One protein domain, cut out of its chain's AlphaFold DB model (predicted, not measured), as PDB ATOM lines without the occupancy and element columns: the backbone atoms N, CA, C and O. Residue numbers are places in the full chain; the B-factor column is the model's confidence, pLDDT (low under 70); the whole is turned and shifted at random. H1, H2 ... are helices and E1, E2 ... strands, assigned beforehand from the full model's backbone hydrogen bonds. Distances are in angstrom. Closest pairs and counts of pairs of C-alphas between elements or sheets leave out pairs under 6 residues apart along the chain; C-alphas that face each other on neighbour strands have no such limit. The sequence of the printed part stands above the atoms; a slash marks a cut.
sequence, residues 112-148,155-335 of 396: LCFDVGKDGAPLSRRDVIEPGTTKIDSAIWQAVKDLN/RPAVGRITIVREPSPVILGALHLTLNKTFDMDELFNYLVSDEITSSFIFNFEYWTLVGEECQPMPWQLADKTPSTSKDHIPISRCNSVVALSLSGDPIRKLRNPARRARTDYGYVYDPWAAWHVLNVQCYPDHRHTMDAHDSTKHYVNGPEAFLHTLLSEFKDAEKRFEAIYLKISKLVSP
ATOM      1  N   LEU A 112     141.641 158.512 197.326       82.75
ATOM      2  CA  LEU A 112     141.084 157.210 197.671       82.75
ATOM      3  C   LEU A 112     141.719 156.699 198.966       82.75
ATOM      4  O   LEU A 112     142.929 156.500 199.036       82.75
ATOM      5  N   CYS A 113     140.885 156.441 199.971       84.06
ATOM      6  CA  CYS A 113     141.299 155.846 201.237       84.06
ATOM      7  C   CYS A 113     140.697 154.448 201.377       84.06
ATOM      8  O   CYS A 113     139.482 154.271 201.228       84.06
ATOM      9  N   PHE A 114     141.546 153.474 201.697       85.94
ATOM     10  CA  PHE A 114     141.155 152.104 201.994       85.94
ATOM     11  C   PHE A 114     141.602 151.731 203.403       85.94
ATOM     12  O   PHE A 114     142.788 151.825 203.721       85.94
ATOM     13  N   ASP A 115     140.659 151.275 204.218       85.75
ATOM     14  CA  ASP A 115     140.940 150.696 205.526       85.75
ATOM     15  C   ASP A 115     141.021 149.172 205.382       85.75
ATOM     16  O   ASP A 115     140.137 148.530 204.814       85.75
ATOM     17  N   VAL A 116     142.106 148.583 205.879       85.00
ATOM     18  CA  VAL A 116     142.364 147.141 205.828       85.00
ATOM     19  C   VAL A 116     142.161 146.560 207.221       85.00
ATOM     20  O   VAL A 116     142.868 146.918 208.165       85.00
ATOM     21  N   GLY A 117     141.176 145.671 207.357       82.38
ATOM     22  CA  GLY A 117     140.889 144.960 208.606       82.38
ATOM     23  C   GLY A 117     141.833 143.778 208.871       82.38
ATOM     24  O   GLY A 117     142.746 143.493 208.101       82.38
ATOM     25  N   LYS A 118     141.590 143.045 209.964       80.94
ATOM     26  CA  LYS A 118     142.354 141.828 210.340       80.94
ATOM     27  C   LYS A 118     142.267 140.688 209.317       80.94
ATOM     28  O   LYS A 118     143.124 139.817 209.275       80.94
ATOM     29  N   ASP A 119     141.204 140.689 208.541       81.19
ATOM     30  CA  ASP A 119     140.886 139.793 207.433       81.19
ATOM     31  C   ASP A 119     141.488 140.257 206.098       81.19
ATOM     32  O   ASP A 119     141.113 139.730 205.059       81.19
ATOM     33  N   GLY A 120     142.344 141.282 206.096       80.19
ATOM     34  CA  GLY A 120     143.184 141.666 204.960       80.19
ATOM     35  C   GLY A 120     142.482 142.294 203.752       80.19
ATOM     36  O   GLY A 120     143.159 142.860 202.895       80.19
ATOM     37  N   ALA A 121     141.153 142.252 203.659       84.56
ATOM     38  CA  ALA A 121     140.425 142.858 202.546       84.56
ATOM     39  C   ALA A 121     140.370 144.400 202.673       84.56
ATOM     40  O   ALA A 121     139.975 144.901 203.730       84.56
ATOM     41  N   PRO A 122     140.715 145.174 201.629       84.56
ATOM     42  CA  PRO A 122     140.588 146.626 201.650       84.56
ATOM     43  C   PRO A 122     139.113 147.039 201.556       84.56
ATOM     44  O   PRO A 122     138.382 146.604 200.667       84.56
ATOM     45  N   LEU A 123     138.675 147.907 202.465       82.88
ATOM     46  CA  LEU A 123     137.367 148.556 202.427       82.88
ATOM     47  C   LEU A 123     137.535 150.023 202.053       82.88
ATOM     48  O   LEU A 123     138.270 150.760 202.709       82.88
ATOM     49  N   SER A 124     136.842 150.463 201.007       80.81
ATOM     50  CA  SER A 124     136.869 151.868 200.609       80.81
ATOM     51  C   SER A 124     136.103 152.732 201.611       80.81
ATOM     52  O   SER A 124     134.971 152.414 201.960       80.81
ATOM     53  N   ARG A 125     136.680 153.862 202.033       72.94
ATOM     54  CA  ARG A 125     136.016 154.828 202.932       72.94
ATOM     55  C   ARG A 125     135.123 155.847 202.217       72.94
ATOM     56  O   ARG A 125     134.786 156.871 202.805       72.94
ATOM     57  N   ARG A 126     134.731 155.601 200.962       66.06
ATOM     58  CA  ARG A 126     133.832 156.515 200.225       66.06
ATOM     59  C   ARG A 126     132.514 156.763 200.974       66.06
ATOM     60  O   ARG A 126     131.985 157.864 200.898       66.06
ATOM     61  N   ASP A 127     132.070 155.790 201.766       56.47
ATOM     62  CA  ASP A 127     130.813 155.839 202.523       56.47
ATOM     63  C   ASP A 127     130.902 156.620 203.851       56.47
ATOM     64  O   ASP A 127     129.892 156.808 204.521       56.47
ATOM     65  N   VAL A 128     132.098 157.074 204.258       58.81
ATOM     66  CA  VAL A 128     132.308 157.846 205.504       58.81
ATOM     67  C   VAL A 128     132.014 159.339 205.314       58.81
ATOM     68  O   VAL A 128     131.883 160.080 206.285       58.81
ATOM     69  N   ILE A 129     131.897 159.795 204.067       62.50
ATOM     70  CA  ILE A 129     131.593 161.189 203.747       62.50
ATOM     71  C   ILE A 129     130.130 161.462 204.110       62.50
ATOM     72  O   ILE A 129     129.227 160.776 203.630       62.50
ATOM     73  N   GLU A 130     129.888 162.477 204.943       60.47
ATOM     74  CA  GLU A 130     128.529 162.805 205.377       60.47
ATOM     75  C   GLU A 130     127.647 163.192 204.171       60.47
ATOM     76  O   GLU A 130     128.060 164.024 203.344       60.47
ATOM     77  N   PRO A 131     126.427 162.627 204.051       54.56
ATOM     78  CA  PRO A 131     125.526 162.945 202.952       54.56
ATOM     79  C   PRO A 131     125.112 164.419 203.036       54.56
ATOM     80  O   PRO A 131     124.456 164.840 203.983       54.56
ATOM     81  N   GLY A 132     125.511 165.211 202.037       58.34
ATOM     82  CA  GLY A 132     125.299 166.666 202.005       58.34
ATOM     83  C   GLY A 132     126.580 167.501 202.066       58.34
ATOM     84  O   GLY A 132     126.509 168.727 201.979       58.34
ATOM     85  N   THR A 133     127.754 166.869 202.159       60.91
ATOM     86  CA  THR A 133     129.040 167.571 202.062       60.91
ATOM     87  C   THR A 133     129.245 168.110 200.644       60.91
ATOM     88  O   THR A 133     129.515 167.360 199.712       60.91
ATOM     89  N   THR A 134     129.105 169.425 200.468       60.22
ATOM     90  CA  THR A 134     129.229 170.088 199.156       60.22
ATOM     91  C   THR A 134     130.659 170.502 198.811       60.22
ATOM     92  O   THR A 134     130.966 170.718 197.641       60.22
ATOM     93  N   LYS A 135     131.546 170.624 199.809       66.38
ATOM     94  CA  LYS A 135     132.945 171.042 199.623       66.38
ATOM     95  C   LYS A 135     133.885 169.836 199.584       66.38
ATOM     96  O   LYS A 135     133.946 169.076 200.551       66.38
ATOM     97  N   ILE A 136     134.666 169.728 198.507       66.19
ATOM     98  CA  ILE A 136     135.647 168.654 198.254       66.19
ATOM     99  C   ILE A 136     136.651 168.538 199.410       66.19
ATOM    100  O   ILE A 136     136.880 167.448 199.928       66.19
ATOM    101  N   ASP A 137     137.165 169.673 199.886       65.94
ATOM    102  CA  ASP A 137     138.160 169.713 200.964       65.94
ATOM    103  C   ASP A 137     137.617 169.142 202.280       65.94
ATOM    104  O   ASP A 137     138.334 168.472 203.020       65.94
ATOM    105  N   SER A 138     136.326 169.356 202.559       68.75
ATOM    106  CA  SER A 138     135.665 168.828 203.755       68.75
ATOM    107  C   SER A 138     135.498 167.312 203.674       68.75
ATOM    108  O   SER A 138     135.735 166.621 204.661       68.75
ATOM    109  N   ALA A 139     135.139 166.788 202.499       68.44
ATOM    110  CA  ALA A 139     135.012 165.351 202.269       68.44
ATOM    111  C   ALA A 139     136.374 164.641 202.365       68.44
ATOM    112  O   ALA A 139     136.494 163.592 202.996       68.44
ATOM    113  N   ILE A 140     137.420 165.252 201.801       69.31
ATOM    114  CA  ILE A 140     138.804 164.772 201.900       69.31
ATOM    115  C   ILE A 140     139.271 164.764 203.358       69.31
ATOM    116  O   ILE A 140     139.814 163.767 203.835       69.31
ATOM    117  N   TRP A 141     139.033 165.857 204.084       71.12
ATOM    118  CA  TRP A 141     139.393 165.959 205.493       71.12
ATOM    119  C   TRP A 141     138.694 164.888 206.334       71.12
ATOM    120  O   TRP A 141     139.353 164.205 207.115       71.12
ATOM    121  N   GLN A 142     137.391 164.674 206.135       70.88
ATOM    122  CA  GLN A 142     136.634 163.614 206.811       70.88
ATOM    123  C   GLN A 142     137.184 162.213 206.498       70.88
ATOM    124  O   GLN A 142     137.297 161.379 207.399       70.88
ATOM    125  N   ALA A 143     137.585 161.957 205.249       71.25
ATOM    126  CA  ALA A 143     138.128 160.662 204.844       71.25
ATOM    127  C   ALA A 143     139.487 160.343 205.497       71.25
ATOM    128  O   ALA A 143     139.746 159.185 205.846       71.25
ATOM    129  N   VAL A 144     140.345 161.357 205.677       73.12
ATOM    130  CA  VAL A 144     141.740 161.177 206.120       73.12
ATOM    131  C   VAL A 144     141.924 161.364 207.632       73.12
ATOM    132  O   VAL A 144     142.701 160.625 208.237       73.12
ATOM    133  N   LYS A 145     141.212 162.312 208.257       71.56
ATOM    134  CA  LYS A 145     141.437 162.746 209.652       71.56
ATOM    135  C   LYS A 145     141.275 161.623 210.676       71.56
ATOM    136  O   LYS A 145     142.047 161.523 211.626       71.56
ATOM    137  N   ASP A 146     140.262 160.796 210.479       69.50
ATOM    138  CA  ASP A 146     139.771 159.887 211.502       69.50
ATOM    139  C   ASP A 146     140.243 158.455 211.219       69.50
ATOM    140  O   ASP A 146     140.040 157.928 210.125       69.50
ATOM    141  N   LEU A 147     140.889 157.796 212.180       68.44
ATOM    142  CA  LEU A 147     141.266 156.379 212.107       68.44
ATOM    143  C   LEU A 147     140.639 155.668 213.300       68.44
ATOM    144  O   LEU A 147     140.926 156.035 214.434       68.44
ATOM    145  N   ASN A 148     139.806 154.654 213.038       65.50
ATOM    146  CA  ASN A 148     139.114 153.887 214.080       65.50
ATOM    147  C   ASN A 148     138.422 154.779 215.138       65.50
ATOM    148  O   ASN A 148     138.554 154.526 216.332       65.50
ATOM    149  N   ARG A 155     135.103 145.763 212.998       69.31
ATOM    150  CA  ARG A 155     136.276 145.578 212.150       69.31
ATOM    151  C   ARG A 155     137.236 146.771 212.282       69.31
ATOM    152  O   ARG A 155     137.228 147.649 211.421       69.31
ATOM    153  N   PRO A 156     138.079 146.816 213.331       73.62
ATOM    154  CA  PRO A 156     139.094 147.856 213.455       73.62
ATOM    155  C   PRO A 156     140.126 147.731 212.326       73.62
ATOM    156  O   PRO A 156     140.584 146.627 212.007       73.62
ATOM    157  N   ALA A 157     140.502 148.865 211.737       79.12
ATOM    158  CA  ALA A 157     141.528 148.941 210.709       79.12
ATOM    159  C   ALA A 157     142.904 148.640 211.318       79.12
ATOM    160  O   ALA A 157     143.329 149.293 212.275       79.12
ATOM    161  N   VAL A 158     143.584 147.639 210.761       81.50
ATOM    162  CA  VAL A 158     144.971 147.256 211.075       81.50
ATOM    163  C   VAL A 158     145.942 147.953 210.120       81.50
ATOM    164  O   VAL A 158     147.086 148.218 210.481       81.50
ATOM    165  N   GLY A 159     145.483 148.281 208.913       84.81
ATOM    166  CA  GLY A 159     146.253 149.016 207.923       84.81
ATOM    167  C   GLY A 159     145.419 150.060 207.201       84.81
ATOM    168  O   GLY A 159     144.194 149.950 207.143       84.81
ATOM    169  N   ARG A 160     146.083 151.061 206.625       86.88
ATOM    170  CA  ARG A 160     145.441 152.075 205.782       86.88
ATOM    171  C   ARG A 160     146.254 152.332 204.523       86.88
ATOM    172  O   ARG A 160     147.467 152.506 204.595       86.88
ATOM    173  N   ILE A 161     145.574 152.410 203.384       89.06
ATOM    174  CA  ILE A 161     146.154 152.794 202.094       89.06
ATOM    175  C   ILE A 161     145.503 154.104 201.663       89.06
ATOM    176  O   ILE A 161     144.281 154.181 201.544       89.06
ATOM    177  N   THR A 162     146.311 155.133 201.439       88.25
ATOM    178  CA  THR A 162     145.860 156.444 200.965       88.25
ATOM    179  C   THR A 162     146.512 156.722 199.623       88.25
ATOM    180  O   THR A 162     147.732 156.841 199.543       88.25
ATOM    181  N   ILE A 163     145.701 156.811 198.571       88.56
ATOM    182  CA  ILE A 163     146.135 157.220 197.237       88.56
ATOM    183  C   ILE A 163     145.625 158.629 196.993       88.56
ATOM    184  O   ILE A 163     144.433 158.898 197.144       88.56
ATOM    185  N   VAL A 164     146.523 159.507 196.582       86.88
ATOM    186  CA  VAL A 164     146.243 160.898 196.257       86.88
ATOM    187  C   VAL A 164     146.706 161.142 194.835       86.88
ATOM    188  O   VAL A 164     147.828 160.799 194.484       86.88
ATOM    189  N   ARG A 165     145.838 161.715 194.013       85.44
ATOM    190  CA  ARG A 165     146.071 161.967 192.593       85.44
ATOM    191  C   ARG A 165     146.030 163.450 192.361       85.44
ATOM    192  O   ARG A 165     145.044 164.067 192.735       85.44
ATOM    193  N   GLU A 166     147.065 163.997 191.744       80.06
ATOM    194  CA  GLU A 166     147.129 165.409 191.367       80.06
ATOM    195  C   GLU A 166     146.756 166.330 192.553       80.06
ATOM    196  O   GLU A 166     145.807 167.116 192.463       80.06
ATOM    197  N   PRO A 167     147.430 166.200 193.719       79.94
ATOM    198  CA  PRO A 167     147.043 166.948 194.907       79.94
ATOM    199  C   PRO A 167     147.157 168.457 194.681       79.94
ATOM    200  O   PRO A 167     148.202 168.971 194.281       79.94
ATOM    201  N   SER A 168     146.096 169.188 195.022       78.44
ATOM    202  CA  SER A 168     146.163 170.642 195.142       78.44
ATOM    203  C   SER A 168     146.994 171.045 196.375       78.44
ATOM    204  O   SER A 168     147.127 170.255 197.316       78.44
ATOM    205  N   PRO A 169     147.508 172.286 196.448       79.38
ATOM    206  CA  PRO A 169     148.222 172.766 197.635       79.38
ATOM    207  C   PRO A 169     147.415 172.633 198.939       79.38
ATOM    208  O   PRO A 169     147.977 172.337 199.990       79.38
ATOM    209  N   VAL A 170     146.087 172.789 198.870       79.31
ATOM    210  CA  VAL A 170     145.184 172.602 200.020       79.31
ATOM    211  C   VAL A 170     145.180 171.143 200.477       79.31
ATOM    212  O   VAL A 170     145.261 170.866 201.674       79.31
ATOM    213  N   ILE A 171     145.155 170.204 199.528       80.38
ATOM    214  CA  ILE A 171     145.222 168.768 199.807       80.38
ATOM    215  C   ILE A 171     146.579 168.395 200.409       80.38
ATOM    216  O   ILE A 171     146.616 167.661 201.394       80.38
ATOM    217  N   LEU A 172     147.684 168.930 199.881       83.06
ATOM    218  CA  LEU A 172     149.014 168.733 200.469       83.06
ATOM    219  C   LEU A 172     149.061 169.240 201.917       83.06
ATOM    220  O   LEU A 172     149.536 168.526 202.797       83.06
ATOM    221  N   GLY A 173     148.491 170.417 202.193       81.50
ATOM    222  CA  GLY A 173     148.367 170.940 203.556       81.50
ATOM    223  C   GLY A 173     147.545 170.029 204.479       81.50
ATOM    224  O   GLY A 173     147.947 169.765 205.610       81.50
ATOM    225  N   ALA A 174     146.426 169.485 203.995       81.25
ATOM    226  CA  ALA A 174     145.605 168.543 204.759       81.25
ATOM    227  C   ALA A 174     146.336 167.216 205.041       81.25
ATOM    228  O   ALA A 174     146.257 166.687 206.154       81.25
ATOM    229  N   LEU A 175     147.079 166.689 204.064       83.25
ATOM    230  CA  LEU A 175     147.912 165.498 204.242       83.25
ATOM    231  C   LEU A 175     149.019 165.755 205.256       83.25
ATOM    232  O   LEU A 175     149.243 164.917 206.121       83.25
ATOM    233  N   HIS A 176     149.661 166.924 205.199       84.94
ATOM    234  CA  HIS A 176     150.662 167.314 206.187       84.94
ATOM    235  C   HIS A 176     150.061 167.299 207.593       84.94
ATOM    236  O   HIS A 176     150.528 166.569 208.459       84.94
ATOM    237  N   LEU A 177     148.936 167.981 207.808       82.75
ATOM    238  CA  LEU A 177     148.297 168.046 209.126       82.75
ATOM    239  C   LEU A 177     147.857 166.679 209.678       82.75
ATOM    240  O   LEU A 177     147.912 166.462 210.890       82.75
ATOM    241  N   THR A 178     147.408 165.764 208.817       79.69
ATOM    242  CA  THR A 178     146.896 164.446 209.235       79.69
ATOM    243  C   THR A 178     147.993 163.395 209.389       79.69
ATOM    244  O   THR A 178     147.957 162.607 210.336       79.69
ATOM    245  N   LEU A 179     148.980 163.388 208.492       81.44
ATOM    246  CA  LEU A 179     149.991 162.336 208.375       81.44
ATOM    247  C   LEU A 179     151.364 162.716 208.939       81.44
ATOM    248  O   LEU A 179     152.209 161.841 209.061       81.44
ATOM    249  N   ASN A 180     151.592 163.955 209.382       82.62
ATOM    250  CA  ASN A 180     152.868 164.365 209.997       82.62
ATOM    251  C   ASN A 180     153.243 163.539 211.250       82.62
ATOM    252  O   ASN A 180     154.403 163.439 211.632       82.62
ATOM    253  N   LYS A 181     152.276 162.884 211.905       77.19
ATOM    254  CA  LYS A 181     152.579 161.955 213.010       77.19
ATOM    255  C   LYS A 181     153.111 160.598 212.540       77.19
ATOM    256  O   LYS A 181     153.747 159.904 213.328       77.19
ATOM    257  N   THR A 182     152.795 160.187 211.314       76.44
ATOM    258  CA  THR A 182     153.121 158.860 210.769       76.44
ATOM    259  C   THR A 182     154.239 158.904 209.733       76.44
ATOM    260  O   THR A 182     154.978 157.925 209.619       76.44
ATOM    261  N   PHE A 183     154.384 160.013 209.013       80.81
ATOM    262  CA  PHE A 183     155.390 160.235 207.981       80.81
ATOM    263  C   PHE A 183     156.109 161.567 208.192       80.81
ATOM    264  O   PHE A 183     155.508 162.539 208.645       80.81
ATOM    265  N   ASP A 184     157.378 161.620 207.784       82.81
ATOM    266  CA  ASP A 184     158.086 162.884 207.582       82.81
ATOM    267  C   ASP A 184     157.579 163.518 206.278       82.81
ATOM    268  O   ASP A 184     158.039 163.219 205.173       82.81
ATOM    269  N   MET A 185     156.519 164.317 206.409       82.88
ATOM    270  CA  MET A 185     155.831 164.919 205.267       82.88
ATOM    271  C   MET A 185     156.683 165.989 204.578       82.88
ATOM    272  O   MET A 185     156.538 166.182 203.373       82.88
ATOM    273  N   ASP A 186     157.595 166.637 205.306       82.75
ATOM    274  CA  ASP A 186     158.514 167.624 204.736       82.75
ATOM    275  C   ASP A 186     159.524 166.929 203.813       82.75
ATOM    276  O   ASP A 186     159.776 167.388 202.698       82.75
ATOM    277  N   GLU A 187     160.049 165.773 204.230       80.56
ATOM    278  CA  GLU A 187     160.913 164.943 203.386       80.56
ATOM    279  C   GLU A 187     160.160 164.408 202.155       80.56
ATOM    280  O   GLU A 187     160.671 164.489 201.039       80.56
ATOM    281  N   LEU A 188     158.915 163.944 202.320       80.75
ATOM    282  CA  LEU A 188     158.062 163.500 201.205       80.75
ATOM    283  C   LEU A 188     157.763 164.605 200.190       80.75
ATOM    284  O   LEU A 188     157.762 164.350 198.987       80.75
ATOM    285  N   PHE A 189     157.516 165.830 200.644       82.44
ATOM    286  CA  PHE A 189     157.309 166.957 199.739       82.44
ATOM    287  C   PHE A 189     158.606 167.387 199.065       82.44
ATOM    288  O   PHE A 189     158.590 167.694 197.874       82.44
ATOM    289  N   ASN A 190     159.736 167.310 199.770       80.75
ATOM    290  CA  ASN A 190     161.037 167.491 199.139       80.75
ATOM    291  C   ASN A 190     161.270 166.447 198.043       80.75
ATOM    292  O   ASN A 190     161.737 166.829 196.984       80.75
ATOM    293  N   TYR A 191     160.863 165.186 198.211       76.69
ATOM    294  CA  TYR A 191     160.941 164.177 197.141       76.69
ATOM    295  C   TYR A 191     160.084 164.485 195.911       76.69
ATOM    296  O   TYR A 191     160.418 164.083 194.793       76.69
ATOM    297  N   LEU A 192     158.964 165.184 196.099       73.62
ATOM    298  CA  LEU A 192     158.122 165.601 194.982       73.62
ATOM    299  C   LEU A 192     158.767 166.729 194.162       73.62
ATOM    300  O   LEU A 192     158.501 166.835 192.963       73.62
ATOM    301  N   VAL A 193     159.607 167.551 194.798       71.19
ATOM    302  CA  VAL A 193     160.173 168.783 194.222       71.19
ATOM    303  C   VAL A 193     161.663 168.657 193.868       71.19
ATOM    304  O   VAL A 193     162.127 169.324 192.950       71.19
ATOM    305  N   SER A 194     162.423 167.834 194.587       63.47
ATOM    306  CA  SER A 194     163.886 167.726 194.545       63.47
ATOM    307  C   SER A 194     164.347 166.275 194.384       63.47
ATOM    308  O   SER A 194     163.722 165.345 194.888       63.47
ATOM    309  N   ASP A 195     165.499 166.090 193.737       55.66
ATOM    310  CA  ASP A 195     166.039 164.768 193.377       55.66
ATOM    311  C   ASP A 195     166.939 164.142 194.477       55.66
ATOM    312  O   ASP A 195     167.571 163.101 194.269       55.66
ATOM    313  N   GLU A 196     167.043 164.761 195.660       46.22
ATOM    314  CA  GLU A 196     167.927 164.287 196.735       46.22
ATOM    315  C   GLU A 196     167.276 163.196 197.603       46.22
ATOM    316  O   GLU A 196     166.193 163.367 198.156       46.22
ATOM    317  N   ILE A 197     167.970 162.058 197.753       46.50
ATOM    318  CA  ILE A 197     167.453 160.860 198.433       46.50
ATOM    319  C   ILE A 197     167.975 160.756 199.869       46.50
ATOM    320  O   ILE A 197     169.145 160.425 200.090       46.50
ATOM    321  N   THR A 198     167.092 160.933 200.856       39.94
ATOM    322  CA  THR A 198     167.363 160.659 202.274       39.94
ATOM    323  C   THR A 198     166.329 159.720 202.938       39.94
ATOM    324  O   THR A 198     165.124 159.888 202.903       39.94
ATOM    325  N   SER A 199     166.836 158.606 203.471       44.75
ATOM    326  CA  SER A 199     166.256 157.710 204.494       44.75
ATOM    327  C   SER A 199     164.736 157.670 204.792       44.75
ATOM    328  O   SER A 199     164.293 158.263 205.764       44.75
ATOM    329  N   SER A 200     164.005 156.740 204.164       51.28
ATOM    330  CA  SER A 200     162.995 155.833 204.775       51.28
ATOM    331  C   SER A 200     162.420 154.913 203.673       51.28
ATOM    332  O   SER A 200     162.989 154.882 202.582       51.28
ATOM    333  N   PHE A 201     161.395 154.077 203.924       66.44
ATOM    334  CA  PHE A 201     160.776 153.205 202.896       66.44
ATOM    335  C   PHE A 201     159.933 154.027 201.906       66.44
ATOM    336  O   PHE A 201     158.722 153.840 201.790       66.44
ATOM    337  N   ILE A 202     160.586 154.967 201.234       76.69
ATOM    338  CA  ILE A 202     160.021 155.861 200.238       76.69
ATOM    339  C   ILE A 202     160.606 155.445 198.896       76.69
ATOM    340  O   ILE A 202     161.818 155.255 198.757       76.69
ATOM    341  N   PHE A 203     159.733 155.267 197.918       83.38
ATOM    342  CA  PHE A 203     160.109 155.030 196.540       83.38
ATOM    343  C   PHE A 203     159.605 156.201 195.708       83.38
ATOM    344  O   PHE A 203     158.404 156.466 195.676       83.38
ATOM    345  N   ASN A 204     160.538 156.897 195.067       85.25
ATOM    346  CA  ASN A 204     160.245 157.986 194.151       85.25
ATOM    347  C   ASN A 204     160.271 157.448 192.713       85.25
ATOM    348  O   ASN A 204     161.260 156.845 192.292       85.25
ATOM    349  N   PHE A 205     159.178 157.645 191.986       83.56
ATOM    350  CA  PHE A 205     159.045 157.358 190.570       83.56
ATOM    351  C   PHE A 205     159.082 158.663 189.796       83.56
ATOM    352  O   PHE A 205     158.095 159.392 189.720       83.56
ATOM    353  N   GLU A 206     160.211 158.900 189.153       84.56
ATOM    354  CA  GLU A 206     160.363 159.981 188.200       84.56
ATOM    355  C   GLU A 206     160.463 159.396 186.794       84.56
ATOM    356  O   GLU A 206     161.321 158.554 186.510       84.56
ATOM    357  N   TYR A 207     159.552 159.811 185.922       84.12
ATOM    358  CA  TYR A 207     159.545 159.414 184.518       84.12
ATOM    359  C   TYR A 207     158.804 160.453 183.676       84.12
ATOM    360  O   TYR A 207     158.233 161.403 184.203       84.12
ATOM    361  N   TRP A 208     158.805 160.289 182.357       83.75
ATOM    362  CA  TRP A 208     158.129 161.205 181.440       83.75
ATOM    363  C   TRP A 208     156.834 160.602 180.897       83.75
ATOM    364  O   TRP A 208     156.724 159.387 180.735       83.75
ATOM    365  N   THR A 209     155.857 161.455 180.590       84.31
ATOM    366  CA  THR A 209     154.637 161.073 179.867       84.31
ATOM    367  C   THR A 209     154.353 162.027 178.716       84.31
ATOM    368  O   THR A 209     154.910 163.123 178.631       84.31
ATOM    369  N   LEU A 210     153.453 161.596 177.837       82.94
ATOM    370  CA  LEU A 210     152.882 162.428 176.792       82.94
ATOM    371  C   LEU A 210     151.696 163.207 177.349       82.94
ATOM    372  O   LEU A 210     150.745 162.607 177.851       82.94
ATOM    373  N   VAL A 211     151.716 164.528 177.193       76.88
ATOM    374  CA  VAL A 211     150.547 165.356 177.506       76.88
ATOM    375  C   VAL A 211     149.541 165.215 176.362       76.88
ATOM    376  O   VAL A 211     149.875 165.417 175.191       76.88
ATOM    377  N   GLY A 212     148.321 164.784 176.686       68.19
ATOM    378  CA  GLY A 212     147.228 164.692 175.718       68.19
ATOM    379  C   GLY A 212     146.721 166.073 175.299       68.19
ATOM    380  O   GLY A 212     146.879 167.037 176.035       68.19
ATOM    381  N   GLU A 213     146.066 166.167 174.140       64.69
ATOM    382  CA  GLU A 213     145.513 167.437 173.627       64.69
ATOM    383  C   GLU A 213     144.418 168.033 174.534       64.69
ATOM    384  O   GLU A 213     144.168 169.233 174.490       64.69
ATOM    385  N   GLU A 214     143.797 167.209 175.384       65.62
ATOM    386  CA  GLU A 214     142.742 167.615 176.320       65.62
ATOM    387  C   GLU A 214     143.248 167.921 177.739       65.62
ATOM    388  O   GLU A 214     142.464 168.346 178.585       65.62
ATOM    389  N   CYS A 215     144.535 167.705 178.035       66.50
ATOM    390  CA  CYS A 215     145.076 167.861 179.387       66.50
ATOM    391  C   CYS A 215     146.078 169.014 179.439       66.50
ATOM    392  O   CYS A 215     146.928 169.151 178.560       66.50
ATOM    393  N   GLN A 216     145.993 169.833 180.487       67.31
ATOM    394  CA  GLN A 216     146.987 170.864 180.763       67.31
ATOM    395  C   GLN A 216     147.756 170.488 182.028       67.31
ATOM    396  O   GLN A 216     147.125 170.308 183.071       67.31
ATOM    397  N   PRO A 217     149.093 170.371 181.957       69.19
ATOM    398  CA  PRO A 217     149.900 170.135 183.138       69.19
ATOM    399  C   PRO A 217     149.716 171.300 184.109       69.19
ATOM    400  O   PRO A 217     149.517 172.453 183.711       69.19
ATOM    401  N   MET A 218     149.791 170.998 185.398       68.31
ATOM    402  CA  MET A 218     149.660 172.006 186.438       68.31
ATOM    403  C   MET A 218     150.792 173.043 186.325       68.31
ATOM    404  O   MET A 218     151.902 172.686 185.936       68.31
ATOM    405  N   PRO A 219     150.581 174.313 186.727       66.06
ATOM    406  CA  PRO A 219     151.567 175.384 186.520       66.06
ATOM    407  C   PRO A 219     152.948 175.138 187.147       66.06
ATOM    408  O   PRO A 219     153.938 175.733 186.732       66.06
ATOM    409  N   TRP A 220     153.006 174.287 188.172       66.06
ATOM    410  CA  TRP A 220     154.226 173.902 188.880       66.06
ATOM    411  C   TRP A 220     154.913 172.663 188.284       66.06
ATOM    412  O   TRP A 220     156.033 172.345 188.676       66.06
ATOM    413  N   GLN A 221     154.262 171.944 187.363       67.00
ATOM    414  CA  GLN A 221     154.842 170.779 186.703       67.00
ATOM    415  C   GLN A 221     155.809 171.220 185.604       67.00
ATOM    416  O   GLN A 221     155.559 172.161 184.849       67.00
ATOM    417  N   LEU A 222     156.930 170.504 185.501       65.69
ATOM    418  CA  LEU A 222     157.914 170.742 184.458       65.69
ATOM    419  C   LEU A 222     157.409 170.125 183.145       65.69
ATOM    420  O   LEU A 222     157.563 168.926 182.905       65.69
ATOM    421  N   ALA A 223     156.771 170.963 182.332       64.31
ATOM    422  CA  ALA A 223     156.231 170.621 181.022       64.31
ATOM    423  C   ALA A 223     156.794 171.541 179.932       64.31
ATOM    424  O   ALA A 223     157.259 172.652 180.214       64.31
ATOM    425  N   ASP A 224     156.730 171.087 178.679       61.44
ATOM    426  CA  ASP A 224     157.127 171.895 177.528       61.44
ATOM    427  C   ASP A 224     156.323 173.207 177.475       61.44
ATOM    428  O   ASP A 224     155.108 173.227 177.286       61.44
ATOM    429  N   LYS A 225     157.031 174.334 177.636       57.22
ATOM    430  CA  LYS A 225     156.453 175.689 177.744       57.22
ATOM    431  C   LYS A 225     155.800 176.187 176.454       57.22
ATOM    432  O   LYS A 225     155.107 177.202 176.461       57.22
ATOM    433  N   THR A 226     156.037 175.499 175.342       55.00
ATOM    434  CA  THR A 226     155.467 175.826 174.040       55.00
ATOM    435  C   THR A 226     154.709 174.614 173.520       55.00
ATOM    436  O   THR A 226     155.357 173.673 173.057       55.00
ATOM    437  N   PRO A 227     153.363 174.620 173.517       56.16
ATOM    438  CA  PRO A 227     152.602 173.665 172.728       56.16
ATOM    439  C   PRO A 227     152.802 174.042 171.258       56.16
ATOM    440  O   PRO A 227     151.978 174.726 170.651       56.16
ATOM    441  N   SER A 228     153.954 173.692 170.681       53.12
ATOM    442  CA  SER A 228     154.150 173.915 169.256       53.12
ATOM    443  C   SER A 228     153.152 172.999 168.553       53.12
ATOM    444  O   SER A 228     153.208 171.778 168.686       53.12
ATOM    445  N   THR A 229     152.213 173.588 167.820       55.72
ATOM    446  CA  THR A 229     151.155 172.890 167.069       55.72
ATOM    447  C   THR A 229     151.708 172.141 165.849       55.72
ATOM    448  O   THR A 229     150.958 171.717 164.969       55.72
ATOM    449  N   SER A 230     153.035 172.007 165.752       61.81
ATOM    450  CA  SER A 230     153.676 171.280 164.672       61.81
ATOM    451  C   SER A 230     153.382 169.788 164.830       61.81
ATOM    452  O   SER A 230     153.517 169.218 165.910       61.81
ATOM    453  N   LYS A 231     152.985 169.137 163.730       63.69
ATOM    454  CA  LYS A 231     152.685 167.691 163.696       63.69
ATOM    455  C   LYS A 231     153.876 166.814 164.111       63.69
ATOM    456  O   LYS A 231     153.694 165.635 164.391       63.69
ATOM    457  N   ASP A 232     155.066 167.405 164.150       64.25
ATOM    458  CA  ASP A 232     156.329 166.755 164.473       64.25
ATOM    459  C   ASP A 232     156.760 166.951 165.935       64.25
ATOM    460  O   ASP A 232     157.765 166.384 166.363       64.25
ATOM    461  N   HIS A 233     156.021 167.742 166.718       73.06
ATOM    462  CA  HIS A 233     156.327 167.957 168.124       73.06
ATOM    463  C   HIS A 233     155.638 166.917 169.010       73.06
ATOM    464  O   HIS A 233     154.448 166.614 168.883       73.06
ATOM    465  N   ILE A 234     156.414 166.361 169.936       74.38
ATOM    466  CA  ILE A 234     155.945 165.422 170.944       74.38
ATOM    467  C   ILE A 234     155.890 166.201 172.260       74.38
ATOM    468  O   ILE A 234     156.955 166.514 172.780       74.38
ATOM    469  N   PRO A 235     154.695 166.522 172.788       75.38
ATOM    470  CA  PRO A 235     154.579 167.231 174.054       75.38
ATOM    471  C   PRO A 235     154.921 166.274 175.195       75.38
ATOM    472  O   PRO A 235     154.175 165.321 175.458       75.38
ATOM    473  N   ILE A 236     156.059 166.504 175.843       80.50
ATOM    474  CA  ILE A 236     156.539 165.680 176.953       80.50
ATOM    475  C   ILE A 236     156.398 166.475 178.256       80.50
ATOM    476  O   ILE A 236     156.634 167.680 178.309       80.50
ATOM    477  N   SER A 237     156.003 165.792 179.329       82.25
ATOM    478  CA  SER A 237     155.986 166.356 180.680       82.25
ATOM    479  C   SER A 237     156.572 165.373 181.682       82.25
ATOM    480  O   SER A 237     156.460 164.155 181.511       82.25
ATOM    481  N   ARG A 238     157.190 165.902 182.744       81.88
ATOM    482  CA  ARG A 238     157.656 165.104 183.886       81.88
ATOM    483  C   ARG A 238     156.451 164.618 184.697       81.88
ATOM    484  O   ARG A 238     155.573 165.404 185.048       81.88
ATOM    485  N   CYS A 239     156.435 163.325 184.997       81.56
ATOM    486  CA  CYS A 239     155.584 162.685 185.990       81.56
ATOM    487  C   CYS A 239     156.386 162.461 187.264       81.56
ATOM    488  O   CYS A 239     157.564 162.099 187.212       81.56
ATOM    489  N   ASN A 240     155.719 162.615 188.402       85.19
ATOM    490  CA  ASN A 240     156.283 162.238 189.687       85.19
ATOM    491  C   ASN A 240     155.259 161.394 190.455       85.19
ATOM    492  O   ASN A 240     154.075 161.725 190.471       85.19
ATOM    493  N   SER A 241     155.689 160.296 191.062       87.88
ATOM    494  CA  SER A 241     154.865 159.521 191.982       87.88
ATOM    495  C   SER A 241     155.699 159.068 193.170       87.88
ATOM    496  O   SER A 241     156.785 158.517 193.004       87.88
ATOM    497  N   VAL A 242     155.204 159.292 194.382       89.25
ATOM    498  CA  VAL A 242     155.906 158.936 195.618       89.25
ATOM    499  C   VAL A 242     155.075 157.932 196.394       89.25
ATOM    500  O   VAL A 242     153.949 158.220 196.801       89.25
ATOM    501  N   VAL A 243     155.657 156.760 196.644       90.31
ATOM    502  CA  VAL A 243     155.045 155.704 197.455       90.31
ATOM    503  C   VAL A 243     155.836 155.547 198.744       90.31
ATOM    504  O   VAL A 243     157.036 155.280 198.716       90.31
ATOM    505  N   ALA A 244     155.162 155.667 199.882       89.06
ATOM    506  CA  ALA A 244     155.759 155.609 201.205       89.06
ATOM    507  C   ALA A 244     155.050 154.585 202.097       89.06
ATOM    508  O   ALA A 244     153.823 154.476 202.093       89.06
ATOM    509  N   LEU A 245     155.830 153.853 202.897       88.94
ATOM    510  CA  LEU A 245     155.335 152.930 203.919       88.94
ATOM    511  C   LEU A 245     155.788 153.377 205.310       88.94
ATOM    512  O   LEU A 245     156.983 153.535 205.562       88.94
ATOM    513  N   SER A 246     154.831 153.483 206.229       85.25
ATOM    514  CA  SER A 246     155.075 153.694 207.653       85.25
ATOM    515  C   SER A 246     154.528 152.520 208.461       85.25
ATOM    516  O   SER A 246     153.386 152.090 208.282       85.25
ATOM    517  N   LEU A 247     155.363 151.986 209.351       83.88
ATOM    518  CA  LEU A 247     154.998 150.947 210.310       83.88
ATOM    519  C   LEU A 247     154.903 151.618 211.681       83.88
ATOM    520  O   LEU A 247     155.899 152.102 212.207       83.88
ATOM    521  N   SER A 248     153.699 151.661 212.242       76.56
ATOM    522  CA  SER A 248     153.383 152.408 213.471       76.56
ATOM    523  C   SER A 248     153.646 151.636 214.772       76.56
ATOM    524  O   SER A 248     153.347 152.133 215.852       76.56
ATOM    525  N   GLY A 249     154.183 150.417 214.684       72.44
ATOM    526  CA  GLY A 249     154.535 149.612 215.856       72.44
ATOM    527  C   GLY A 249     155.860 150.016 216.498       72.44
ATOM    528  O   GLY A 249     156.686 150.693 215.888       72.44
ATOM    529  N   ASP A 250     156.091 149.531 217.717       74.12
ATOM    530  CA  ASP A 250     157.359 149.744 218.408       74.12
ATOM    531  C   ASP A 250     158.528 149.082 217.654       74.12
ATOM    532  O   ASP A 250     158.397 147.978 217.109       74.12
ATOM    533  N   PRO A 251     159.707 149.724 217.616       79.56
ATOM    534  CA  PRO A 251     160.858 149.167 216.929       79.56
ATOM    535  C   PRO A 251     161.386 147.933 217.672       79.56
ATOM    536  O   PRO A 251     161.855 148.021 218.806       79.56
ATOM    537  N   ILE A 252     161.394 146.782 216.996       82.50
ATOM    538  CA  ILE A 252     161.893 145.508 217.537       82.50
ATOM    539  C   ILE A 252     163.399 145.586 217.803       82.50
ATOM    540  O   ILE A 252     163.903 145.039 218.787       82.50
ATOM    541  N   ARG A 253     164.157 146.216 216.894       80.50
ATOM    542  CA  ARG A 253     165.622 146.216 216.978       80.50
ATOM    543  C   ARG A 253     166.235 147.521 216.509       80.50
ATOM    544  O   ARG A 253     165.964 147.993 215.413       80.50
ATOM    545  N   LYS A 254     167.172 148.039 217.299       84.56
ATOM    546  CA  LYS A 254     168.053 149.138 216.901       84.56
ATOM    547  C   LYS A 254     169.278 148.573 216.180       84.56
ATOM    548  O   LYS A 254     170.010 147.760 216.741       84.56
ATOM    549  N   LEU A 255     169.494 148.978 214.934       82.31
ATOM    550  CA  LEU A 255     170.621 148.557 214.106       82.31
ATOM    551  C   LEU A 255     171.581 149.731 213.919       82.31
ATOM    552  O   LEU A 255     171.183 150.788 213.448       82.31
ATOM    553  N   ARG A 256     172.858 149.559 214.269       80.69
ATOM    554  CA  ARG A 256     173.876 150.582 213.995       80.69
ATOM    555  C   ARG A 256     174.091 150.693 212.489       80.69
ATOM    556  O   ARG A 256     174.280 149.670 211.833       80.69
ATOM    557  N   ASN A 257     174.092 151.911 211.959       76.69
ATOM    558  CA  ASN A 257     174.407 152.136 210.558       76.69
ATOM    559  C   ASN A 257     175.938 152.125 210.381       76.69
ATOM    560  O   ASN A 257     176.617 152.979 210.951       76.69
ATOM    561  N   PRO A 258     176.525 151.161 209.647       74.75
ATOM    562  CA  PRO A 258     177.974 151.100 209.469       74.75
ATOM    563  C   PRO A 258     178.490 152.111 208.432       74.75
ATOM    564  O   PRO A 258     179.703 152.241 208.254       74.75
ATOM    565  N   ALA A 259     177.603 152.800 207.704       75.19
ATOM    566  CA  ALA A 259     178.004 153.704 206.638       75.19
ATOM    567  C   ALA A 259     178.619 155.001 207.192       75.19
ATOM    568  O   ALA A 259     177.997 155.724 207.960       75.19
ATOM    569  N   ARG A 260     179.826 155.343 206.722       66.25
ATOM    570  CA  ARG A 260     180.569 156.550 207.143       66.25
ATOM    571  C   ARG A 260     179.879 157.880 206.800       66.25
ATOM    572  O   ARG A 260     180.249 158.898 207.360       66.25
ATOM    573  N   ARG A 261     178.924 157.870 205.862       67.31
ATOM    574  CA  ARG A 261     178.119 159.033 205.438       67.31
ATOM    575  C   ARG A 261     176.661 158.939 205.900       67.31
ATOM    576  O   ARG A 261     175.798 159.609 205.348       67.31
ATOM    577  N   ALA A 262     176.357 158.047 206.841       62.06
ATOM    578  CA  ALA A 262     175.009 157.945 207.371       62.06
ATOM    579  C   ALA A 262     174.653 159.215 208.148       62.06
ATOM    580  O   ALA A 262     175.402 159.633 209.025       62.06
ATOM    581  N   ARG A 263     173.486 159.792 207.848       65.06
ATOM    582  CA  ARG A 263     172.932 160.946 208.572       65.06
ATOM    583  C   ARG A 263     172.571 160.591 210.023       65.06
ATOM    584  O   ARG A 263     172.606 161.442 210.901       65.06
ATOM    585  N   THR A 264     172.260 159.316 210.263       71.12
ATOM    586  CA  THR A 264     171.898 158.758 211.569       71.12
ATOM    587  C   THR A 264     172.811 157.590 211.938       71.12
ATOM    588  O   THR A 264     172.950 156.634 211.168       71.12
ATOM    589  N   ASP A 265     173.350 157.601 213.158       68.06
ATOM    590  CA  ASP A 265     174.225 156.535 213.677       68.06
ATOM    591  C   ASP A 265     173.509 155.183 213.849       68.06
ATOM    592  O   ASP A 265     174.133 154.116 213.852       68.06
ATOM    593  N   TYR A 266     172.180 155.212 213.979       76.81
ATOM    594  CA  TYR A 266     171.341 154.039 214.182       76.81
ATOM    595  C   TYR A 266     170.064 154.129 213.346       76.81
ATOM    596  O   TYR A 266     169.462 155.191 213.252       76.81
ATOM    597  N   GLY A 267     169.646 152.999 212.782       75.62
ATOM    598  CA  GLY A 267     168.318 152.787 212.217       75.62
ATOM    599  C   GLY A 267     167.479 151.875 213.112       75.62
ATOM    600  O   GLY A 267     168.008 151.133 213.946       75.62
ATOM    601  N   TYR A 268     166.167 151.913 212.919       79.69
ATOM    602  CA  TYR A 268     165.210 151.095 213.657       79.69
ATOM    603  C   TYR A 268     164.581 150.055 212.728       79.69
ATOM    604  O   TYR A 268     164.230 150.350 211.588       79.69
ATOM    605  N   VAL A 269     164.491 148.816 213.206       79.88
ATOM    606  CA  VAL A 269     163.807 147.711 212.536       79.88
ATOM    607  C   VAL A 269     162.443 147.561 213.185       79.88
ATOM    608  O   VAL A 269     162.363 147.294 214.383       79.88
ATOM    609  N   TYR A 270     161.402 147.724 212.381       81.44
ATOM    610  CA  TYR A 270     160.008 147.631 212.795       81.44
ATOM    611  C   TYR A 270     159.432 146.243 212.515       81.44
ATOM    612  O   TYR A 270     159.964 145.494 211.690       81.44
ATOM    613  N   ASP A 271     158.348 145.912 213.215       79.56
ATOM    614  CA  ASP A 271     157.587 144.686 212.998       79.56
ATOM    615  C   ASP A 271     156.796 144.751 211.674       79.56
ATOM    616  O   ASP A 271     155.986 145.666 211.508       79.56
ATOM    617  N   PRO A 272     156.975 143.799 210.735       81.50
ATOM    618  CA  PRO A 272     156.152 143.717 209.528       81.50
ATOM    619  C   PRO A 272     154.647 143.562 209.792       81.50
ATOM    620  O   PRO A 272     153.855 143.925 208.923       81.50
ATOM    621  N   TRP A 273     154.254 143.008 210.947       81.44
ATOM    622  CA  TRP A 273     152.852 142.761 211.314       81.44
ATOM    623  C   TRP A 273     152.240 143.855 212.195       81.44
ATOM    624  O   TRP A 273     151.069 143.755 212.566       81.44
ATOM    625  N   ALA A 274     153.000 144.900 212.529       81.44
ATOM    626  CA  ALA A 274     152.449 146.059 213.216       81.44
ATOM    627  C   ALA A 274     151.433 146.804 212.344       81.44
ATOM    628  O   ALA A 274     151.411 146.664 211.120       81.44
ATOM    629  N   ALA A 275     150.619 147.647 212.983       83.56
ATOM    630  CA  ALA A 275     149.718 148.532 212.263       83.56
ATOM    631  C   ALA A 275     150.502 149.429 211.297       83.56
ATOM    632  O   ALA A 275     151.594 149.915 211.620       83.56
ATOM    633  N   TRP A 276     149.964 149.645 210.103       86.94
ATOM    634  CA  TRP A 276     150.734 150.199 208.994       86.94
ATOM    635  C   TRP A 276     149.932 151.196 208.163       86.94
ATOM    636  O   TRP A 276     148.709 151.134 208.082       86.94
ATOM    637  N   HIS A 277     150.641 152.128 207.536       87.44
ATOM    638  CA  HIS A 277     150.077 153.123 206.634       87.44
ATOM    639  C   HIS A 277     150.884 153.132 205.339       87.44
ATOM    640  O   HIS A 277     152.112 153.199 205.372       87.44
ATOM    641  N   VAL A 278     150.195 153.075 204.204       90.19
ATOM    642  CA  VAL A 278     150.773 153.277 202.874       90.19
ATOM    643  C   VAL A 278     150.208 154.569 202.307       90.19
ATOM    644  O   VAL A 278     148.990 154.748 202.261       90.19
ATOM    645  N   LEU A 279     151.095 155.460 201.881       89.75
ATOM    646  CA  LEU A 279     150.758 156.694 201.187       89.75
ATOM    647  C   LEU A 279     151.300 156.611 199.761       89.75
ATOM    648  O   LEU A 279     152.460 156.264 199.563       89.75
ATOM    649  N   ASN A 280     150.466 156.929 198.783       91.25
ATOM    650  CA  ASN A 280     150.835 156.998 197.378       91.25
ATOM    651  C   ASN A 280     150.359 158.337 196.817       91.25
ATOM    652  O   ASN A 280     149.155 158.586 196.764       91.25
ATOM    653  N   VAL A 281     151.294 159.201 196.441       89.25
ATOM    654  CA  VAL A 281     151.013 160.510 195.853       89.25
ATOM    655  C   VAL A 281     151.397 160.458 194.384       89.25
ATOM    656  O   VAL A 281     152.576 160.427 194.063       89.25
ATOM    657  N   GLN A 282     150.399 160.459 193.507       88.69
ATOM    658  CA  GLN A 282     150.541 160.363 192.058       88.69
ATOM    659  C   GLN A 282     150.336 161.739 191.416       88.69
ATOM    660  O   GLN A 282     149.240 162.294 191.488       88.69
ATOM    661  N   CYS A 283     151.343 162.269 190.732       85.25
ATOM    662  CA  CYS A 283     151.272 163.525 189.984       85.25
ATOM    663  C   CYS A 283     151.443 163.223 188.489       85.25
ATOM    664  O   CYS A 283     152.572 163.163 187.986       85.25
ATOM    665  N   TYR A 284     150.321 162.989 187.801       84.75
ATOM    666  CA  TYR A 284     150.281 162.564 186.402       84.75
ATOM    667  C   TYR A 284     149.559 163.602 185.533       84.75
ATOM    668  O   TYR A 284     148.327 163.614 185.512       84.75
ATOM    669  N   PRO A 285     150.296 164.391 184.726       76.38
ATOM    670  CA  PRO A 285     149.727 165.462 183.902       76.38
ATOM    671  C   PRO A 285     148.807 164.958 182.778       76.38
ATOM    672  O   PRO A 285     148.160 165.748 182.100       76.38
ATOM    673  N   ASP A 286     148.765 163.645 182.537       74.75
ATOM    674  CA  ASP A 286     147.862 163.016 181.572       74.75
ATOM    675  C   ASP A 286     146.514 162.596 182.182       74.75
ATOM    676  O   ASP A 286     145.666 162.071 181.460       74.75
ATOM    677  N   HIS A 287     146.326 162.775 183.496       73.44
ATOM    678  CA  HIS A 287     145.168 162.331 184.283       73.44
ATOM    679  C   HIS A 287     144.800 160.839 184.115       73.44
ATOM    680  O   HIS A 287     143.711 160.399 184.497       73.44
ATOM    681  N   ARG A 288     145.702 160.010 183.572       77.69
ATOM    682  CA  ARG A 288     145.458 158.580 183.317       77.69
ATOM    683  C   ARG A 288     145.895 157.739 184.504       77.69
ATOM    684  O   ARG A 288     146.925 157.071 184.474       77.69
ATOM    685  N   HIS A 289     145.119 157.754 185.572       75.69
ATOM    686  CA  HIS A 289     145.432 156.967 186.764       75.69
ATOM    687  C   HIS A 289     144.782 155.579 186.697       75.69
ATOM    688  O   HIS A 289     143.601 155.466 186.360       75.69
ATOM    689  N   THR A 290     145.491 154.516 187.084       78.94
ATOM    690  CA  THR A 290     144.838 153.215 187.299       78.94
ATOM    691  C   THR A 290     143.933 153.279 188.542       78.94
ATOM    692  O   THR A 290     144.370 153.636 189.639       78.94
ATOM    693  N   MET A 291     142.644 152.959 188.372       67.75
ATOM    694  CA  MET A 291     141.622 153.045 189.431       67.75
ATOM    695  C   MET A 291     141.610 151.846 190.387       67.75
ATOM    696  O   MET A 291     141.273 152.013 191.558       67.75
ATOM    697  N   ASP A 292     142.033 150.673 189.913       68.19
ATOM    698  CA  ASP A 292     141.714 149.379 190.539       68.19
ATOM    699  C   ASP A 292     142.896 148.739 191.289       68.19
ATOM    700  O   ASP A 292     142.962 147.521 191.460       68.19
ATOM    701  N   ALA A 293     143.870 149.541 191.732       73.94
ATOM    702  CA  ALA A 293     145.080 149.021 192.378       73.94
ATOM    703  C   ALA A 293     144.786 148.226 193.673       73.94
ATOM    704  O   ALA A 293     145.433 147.206 193.931       73.94
ATOM    705  N   HIS A 294     143.777 148.651 194.444       81.44
ATOM    706  CA  HIS A 294     143.402 148.075 195.748       81.44
ATOM    707  C   HIS A 294     141.915 147.711 195.839       81.44
ATOM    708  O   HIS A 294     141.264 147.969 196.848       81.44
ATOM    709  N   ASP A 295     141.362 147.137 194.772       77.56
ATOM    710  CA  ASP A 295     139.976 146.662 194.765       77.56
ATOM    711  C   ASP A 295     139.704 145.600 195.857       77.56
ATOM    712  O   ASP A 295     140.607 144.904 196.325       77.56
ATOM    713  N   SER A 296     138.433 145.453 196.232       74.56
ATOM    714  CA  SER A 296     137.891 144.494 197.206       74.56
ATOM    715  C   SER A 296     138.277 143.029 196.949       74.56
ATOM    716  O   SER A 296     138.212 142.200 197.854       74.56
ATOM    717  N   THR A 297     138.713 142.702 195.729       78.69
ATOM    718  CA  THR A 297     139.242 141.384 195.355       78.69
ATOM    719  C   THR A 297     140.643 141.106 195.905       78.69
ATOM    720  O   THR A 297     141.105 139.962 195.876       78.69
ATOM    721  N   LYS A 298     141.354 142.134 196.379       83.75
ATOM    722  CA  LYS A 298     142.692 142.014 196.959       83.75
ATOM    723  C   LYS A 298     142.617 141.665 198.439       83.75
ATOM    724  O   LYS A 298     141.671 142.003 199.137       83.75
ATOM    725  N   HIS A 299     143.658 141.001 198.918       86.31
ATOM    726  CA  HIS A 299     143.807 140.649 200.319       86.31
ATOM    727  C   HIS A 299     145.257 140.890 200.726       86.31
ATOM    728  O   HIS A 299     146.160 140.280 200.161       86.31
ATOM    729  N   TYR A 300     145.471 141.765 201.702       87.94
ATOM    730  CA  TYR A 300     146.787 142.123 202.222       87.94
ATOM    731  C   TYR A 300     146.991 141.510 203.603       87.94
ATOM    732  O   TYR A 300     146.211 141.753 204.520       87.94
ATOM    733  N   VAL A 301     148.055 140.732 203.773       83.88
ATOM    734  CA  VAL A 301     148.411 140.107 205.054       83.88
ATOM    735  C   VAL A 301     149.234 141.065 205.918       83.88
ATOM    736  O   VAL A 301     149.161 141.014 207.146       83.88
ATOM    737  N   ASN A 302     150.039 141.933 205.299       86.62
ATOM    738  CA  ASN A 302     150.914 142.872 206.000       86.62
ATOM    739  C   ASN A 302     151.137 144.181 205.217       86.62
ATOM    740  O   ASN A 302     150.808 144.295 204.034       86.62
ATOM    741  N   GLY A 303     151.727 145.175 205.888       85.00
ATOM    742  CA  GLY A 303     152.045 146.473 205.283       85.00
ATOM    743  C   GLY A 303     153.039 146.398 204.119       85.00
ATOM    744  O   GLY A 303     152.786 147.013 203.083       85.00
ATOM    745  N   PRO A 304     154.141 145.628 204.221       89.12
ATOM    746  CA  PRO A 304     155.075 145.457 203.109       89.12
ATOM    747  C   PRO A 304     154.451 144.862 201.837       89.12
ATOM    748  O   PRO A 304     154.831 145.252 200.738       89.12
ATOM    749  N   GLU A 305     153.497 143.941 201.954       89.38
ATOM    750  CA  GLU A 305     152.773 143.354 200.825       89.38
ATOM    751  C   GLU A 305     151.868 144.387 200.154       89.38
ATOM    752  O   GLU A 305     151.907 144.529 198.931       89.38
ATOM    753  N   ALA A 306     151.114 145.159 200.943       89.12
ATOM    754  CA  ALA A 306     150.317 146.270 200.427       89.12
ATOM    755  C   ALA A 306     151.197 147.312 199.715       89.12
ATOM    756  O   ALA A 306     150.873 147.758 198.610       89.12
ATOM    757  N   PHE A 307     152.353 147.639 200.294       90.62
ATOM    758  CA  PHE A 307     153.340 148.536 199.696       90.62
ATOM    759  C   PHE A 307     153.886 147.994 198.368       90.62
ATOM    760  O   PHE A 307     153.870 148.705 197.369       90.62
ATOM    761  N   LEU A 308     154.301 146.724 198.310       90.94
ATOM    762  CA  LEU A 308     154.798 146.102 197.077       90.94
ATOM    763  C   LEU A 308     153.730 146.042 195.981       90.94
ATOM    764  O   LEU A 308     154.046 146.257 194.812       90.94
ATOM    765  N   HIS A 309     152.473 145.777 196.342       90.38
ATOM    766  CA  HIS A 309     151.363 145.834 195.394       90.38
ATOM    767  C   HIS A 309     151.150 147.241 194.834       90.38
ATOM    768  O   HIS A 309     150.932 147.372 193.630       90.38
ATOM    769  N   THR A 310     151.271 148.264 195.684       90.75
ATOM    770  CA  THR A 310     151.199 149.675 195.280       90.75
ATOM    771  C   THR A 310     152.350 150.028 194.335       90.75
ATOM    772  O   THR A 310     152.132 150.586 193.267       90.75
ATOM    773  N   LEU A 311     153.583 149.624 194.662       90.12
ATOM    774  CA  LEU A 311     154.731 149.817 193.773       90.12
ATOM    775  C   LEU A 311     154.512 149.145 192.418       90.12
ATOM    776  O   LEU A 311     154.789 149.733 191.379       90.12
ATOM    777  N   LEU A 312     154.003 147.912 192.413       89.88
ATOM    778  CA  LEU A 312     153.752 147.167 191.184       89.88
ATOM    779  C   LEU A 312     152.695 147.843 190.303       89.88
ATOM    780  O   LEU A 312     152.825 147.790 189.079       89.88
ATOM    781  N   SER A 313     151.667 148.473 190.880       88.75
ATOM    782  CA  SER A 313     150.728 149.274 190.087       88.75
ATOM    783  C   SER A 313     151.394 150.509 189.484       88.75
ATOM    784  O   SER A 313     151.196 150.743 188.295       88.75
ATOM    785  N   GLU A 314     152.238 151.227 190.235       88.12
ATOM    786  CA  GLU A 314     152.978 152.380 189.694       88.12
ATOM    787  C   GLU A 314     153.928 151.971 188.559       88.12
ATOM    788  O   GLU A 314     153.982 152.632 187.525       88.12
ATOM    789  N   PHE A 315     154.630 150.841 188.696       88.19
ATOM    790  CA  PHE A 315     155.509 150.324 187.641       88.19
ATOM    791  C   PHE A 315     154.754 150.006 186.348       88.19
ATOM    792  O   PHE A 315     155.226 150.344 185.266       88.19
ATOM    793  N   LYS A 316     153.577 149.381 186.447       89.25
ATOM    794  CA  LYS A 316     152.730 149.102 185.275       89.25
ATOM    795  C   LYS A 316     152.215 150.380 184.621       89.25
ATOM    796  O   LYS A 316     152.061 150.437 183.404       89.25
ATOM    797  N   ASP A 317     151.930 151.394 185.426       87.00
ATOM    798  CA  ASP A 317     151.495 152.702 184.945       87.00
ATOM    799  C   ASP A 317     152.633 153.467 184.256       87.00
ATOM    800  O   ASP A 317     152.384 154.144 183.256       87.00
ATOM    801  N   ALA A 318     153.873 153.313 184.727       87.88
ATOM    802  CA  ALA A 318     155.062 153.821 184.049       87.88
ATOM    803  C   ALA A 318     155.316 153.081 182.724       87.88
ATOM    804  O   ALA A 318     155.514 153.720 181.694       87.88
ATOM    805  N   GLU A 319     155.239 151.744 182.716       88.50
ATOM    806  CA  GLU A 319     155.428 150.908 181.520       88.50
ATOM    807  C   GLU A 319     154.488 151.318 180.377       88.50
ATOM    808  O   GLU A 319     154.946 151.594 179.270       88.50
ATOM    809  N   LYS A 320     153.186 151.467 180.655       88.44
ATOM    810  CA  LYS A 320     152.195 151.911 179.655       88.44
ATOM    811  C   LYS A 320     152.519 153.284 179.056       88.44
ATOM    812  O   LYS A 320     152.239 153.534 177.884       88.44
ATOM    813  N   ARG A 321     153.066 154.202 179.856       86.50
ATOM    814  CA  ARG A 321     153.422 155.558 179.401       86.50
ATOM    815  C   ARG A 321     154.690 155.558 178.572       86.50
ATOM    816  O   ARG A 321     154.731 156.205 177.528       86.50
ATOM    817  N   PHE A 322     155.685 154.785 178.989       86.75
ATOM    818  CA  PHE A 322     156.888 154.564 178.202       86.75
ATOM    819  C   PHE A 322     156.572 153.908 176.856       86.75
ATOM    820  O   PHE A 322     157.079 154.359 175.830       86.75
ATOM    821  N   GLU A 323     155.665 152.931 176.824       88.31
ATOM    822  CA  GLU A 323     155.173 152.334 175.581       88.31
ATOM    823  C   GLU A 323     154.483 153.379 174.687       88.31
ATOM    824  O   GLU A 323     154.736 153.442 173.483       88.31
ATOM    825  N   ALA A 324     153.663 154.267 175.259       85.56
ATOM    826  CA  ALA A 324     153.012 155.341 174.508       85.56
ATOM    827  C   ALA A 324     154.019 156.338 173.898       85.56
ATOM    828  O   ALA A 324     153.874 156.717 172.731       85.56
ATOM    829  N   ILE A 325     155.049 156.732 174.657       86.00
ATOM    830  CA  ILE A 325     156.158 157.564 174.163       86.00
ATOM    831  C   ILE A 325     156.880 156.843 173.025       86.00
ATOM    832  O   ILE A 325     157.039 157.409 171.942       86.00
ATOM    833  N   TYR A 326     157.252 155.581 173.241       84.81
ATOM    834  CA  TYR A 326     157.945 154.761 172.255       84.81
ATOM    835  C   TYR A 326     157.158 154.658 170.945       84.81
ATOM    836  O   TYR A 326     157.711 154.898 169.874       84.81
ATOM    837  N   LEU A 327     155.851 154.390 171.009       86.62
ATOM    838  CA  LEU A 327     154.991 154.323 169.827       86.62
ATOM    839  C   LEU A 327     154.913 155.662 169.083       86.62
ATOM    840  O   LEU A 327     154.893 155.675 167.851       86.62
ATOM    841  N   LYS A 328     154.869 156.793 169.799       82.94
ATOM    842  CA  LYS A 328     154.807 158.125 169.175       82.94
ATOM    843  C   LYS A 328     156.131 158.499 168.507       82.94
ATOM    844  O   LYS A 328     156.117 158.989 167.381       82.94
ATOM    845  N   ILE A 329     157.258 158.193 169.146       82.50
ATOM    846  CA  ILE A 329     158.598 158.382 168.573       82.50
ATOM    847  C   ILE A 329     158.799 157.453 167.374       82.50
ATOM    848  O   ILE A 329     159.213 157.906 166.311       82.50
ATOM    849  N   SER A 330     158.432 156.178 167.494       80.88
ATOM    850  CA  SER A 330     158.538 155.202 166.407       80.88
ATOM    851  C   SER A 330     157.746 155.636 165.171       80.88
ATOM    852  O   SER A 330     158.279 155.596 164.064       80.88
ATOM    853  N   LYS A 331     156.524 156.162 165.339       81.44
ATOM    854  CA  LYS A 331     155.738 156.742 164.233       81.44
ATOM    855  C   LYS A 331     156.395 157.961 163.583       81.44
ATOM    856  O   LYS A 331     156.194 158.185 162.397       81.44
ATOM    857  N   LEU A 332     157.136 158.759 164.349       76.50
ATOM    858  CA  LEU A 332     157.793 159.971 163.863       76.50
ATOM    859  C   LEU A 332     159.092 159.668 163.095       76.50
ATOM    860  O   LEU A 332     159.437 160.387 162.154       76.50
ATOM    861  N   VAL A 333     159.807 158.619 163.513       73.12
ATOM    862  CA  VAL A 333     161.087 158.184 162.926       73.12
ATOM    863  C   VAL A 333     160.885 157.203 161.767       73.12
ATOM    864  O   VAL A 333     161.690 157.184 160.837       73.12
ATOM    865  N   SER A 334     159.818 156.400 161.795       72.56
ATOM    866  CA  SER A 334     159.527 155.436 160.732       72.56
ATOM    867  C   SER A 334     159.051 156.160 159.470       72.56
ATOM    868  O   SER A 334     158.056 156.889 159.531       72.56
ATOM    869  N   PRO A 335     159.711 155.966 158.313       68.25
ATOM    870  CA  PRO A 335     159.241 156.546 157.066       68.25
ATOM    871  C   PRO A 335     157.886 155.932 156.665       68.25
ATOM    872  O   PRO A 335     157.620 154.767 156.982       68.25
TER     873      PRO A 335
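AT A GLANCE: This is residues 112 to 148 and 155 to 335 of the 396 residues of an uncharacterized protein of Monilinia fructigena (UniProt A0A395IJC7). A curled sheet of six strands has one long helix, H5, running along one face and two shorter helices, H3 and H4, over the other. H1 and H2 graze the sheet near E1, and the small hairpin E6 and E7 reaches away from the end of E5. The 218 printed residues include five named helices and eight named strands, in the order E1 E2 H1 H2 E3 H3 H4 E4 E5 E6 E7 E8 H5, class mixed. The large sheet, mixed, runs E2 E1 E3 E8 E5 E4. The whole is compact, with a radius of gyration of the C-alphas of 19.4 A and spans of 61 by 56 by 31 A.

HOW THE PARTS SIT: E1, residues 112 to 116, forms a hairpin with edge strand E2, residues 122 to 124; N 115 and O 123 are 2.9 A apart. H1, residues 125 to 128, touches H2, residues 136 to 145, closest at the C-alphas of Arg 125 and Ala 143, 6.5 A. E3, residues 159 to 165, is antiparallel to E1, with N 114 and O 161 at 2.8 A, and parallel to E8, residues 276 to 283, with N 162 and O 278 at 2.8 A. H3, residues 169 to 179, touches H2, closest at the C-alphas of Lys 145 and Thr 178, 5.7 A, and lies over E3 and E8 at a height over the sheet of 11.0 A. H4, residues 185 to 193, touches H3 only at the corner, and only just, with 3 pairs of C-alphas within 8 A. E4, residues 202 to 210, and E5, residues 236 to 247, form a hairpin, with N 205 and O 241 at 2.7 A; E5 is also antiparallel to E8, with N 244 and O 279 at 2.8 A. E3, H3 H4 and E4 make a split strand-helix-strand unit, two strands running the same way with E8 and E5 between them, its crossover right-handed. E6, residues 251 to 256, and E7, residues 266 to 270, have N 255 and O 267 at 2.8 A. H5, residues 303 to 333, lies over E8, E5 and E4 at a height of 8.5 A, on the opposite face from H3 and H4: three layers, helices on both faces. In H2, H3, H4 and H5 every O i to N i+4 pair is within hydrogen-bond range; H1 is too short for one.

IN THESE COORDINATES: E1 begins at C-alpha 112 (141.084, 157.210, 197.671). E3 is 20.1 A long, E4 25.4 A, E5 36.5 A and E8 23.2 A. H5, 44.9 A long, ends at C-alpha 333 (161.087, 158.184, 162.926).

THE WHOLE: The C-alphas farthest apart, of Asp 250 and Pro 335, are 61.7 A apart. Residues 149 to 154 are not printed; C-alphas 148 and 155 are 9.0 A apart. The links E4 to E5 and E8 to H5 are long. Mean pLDDT of the printed part is 77.1, with 56 residues under 70, among them 126 to 140 and 212 to 232.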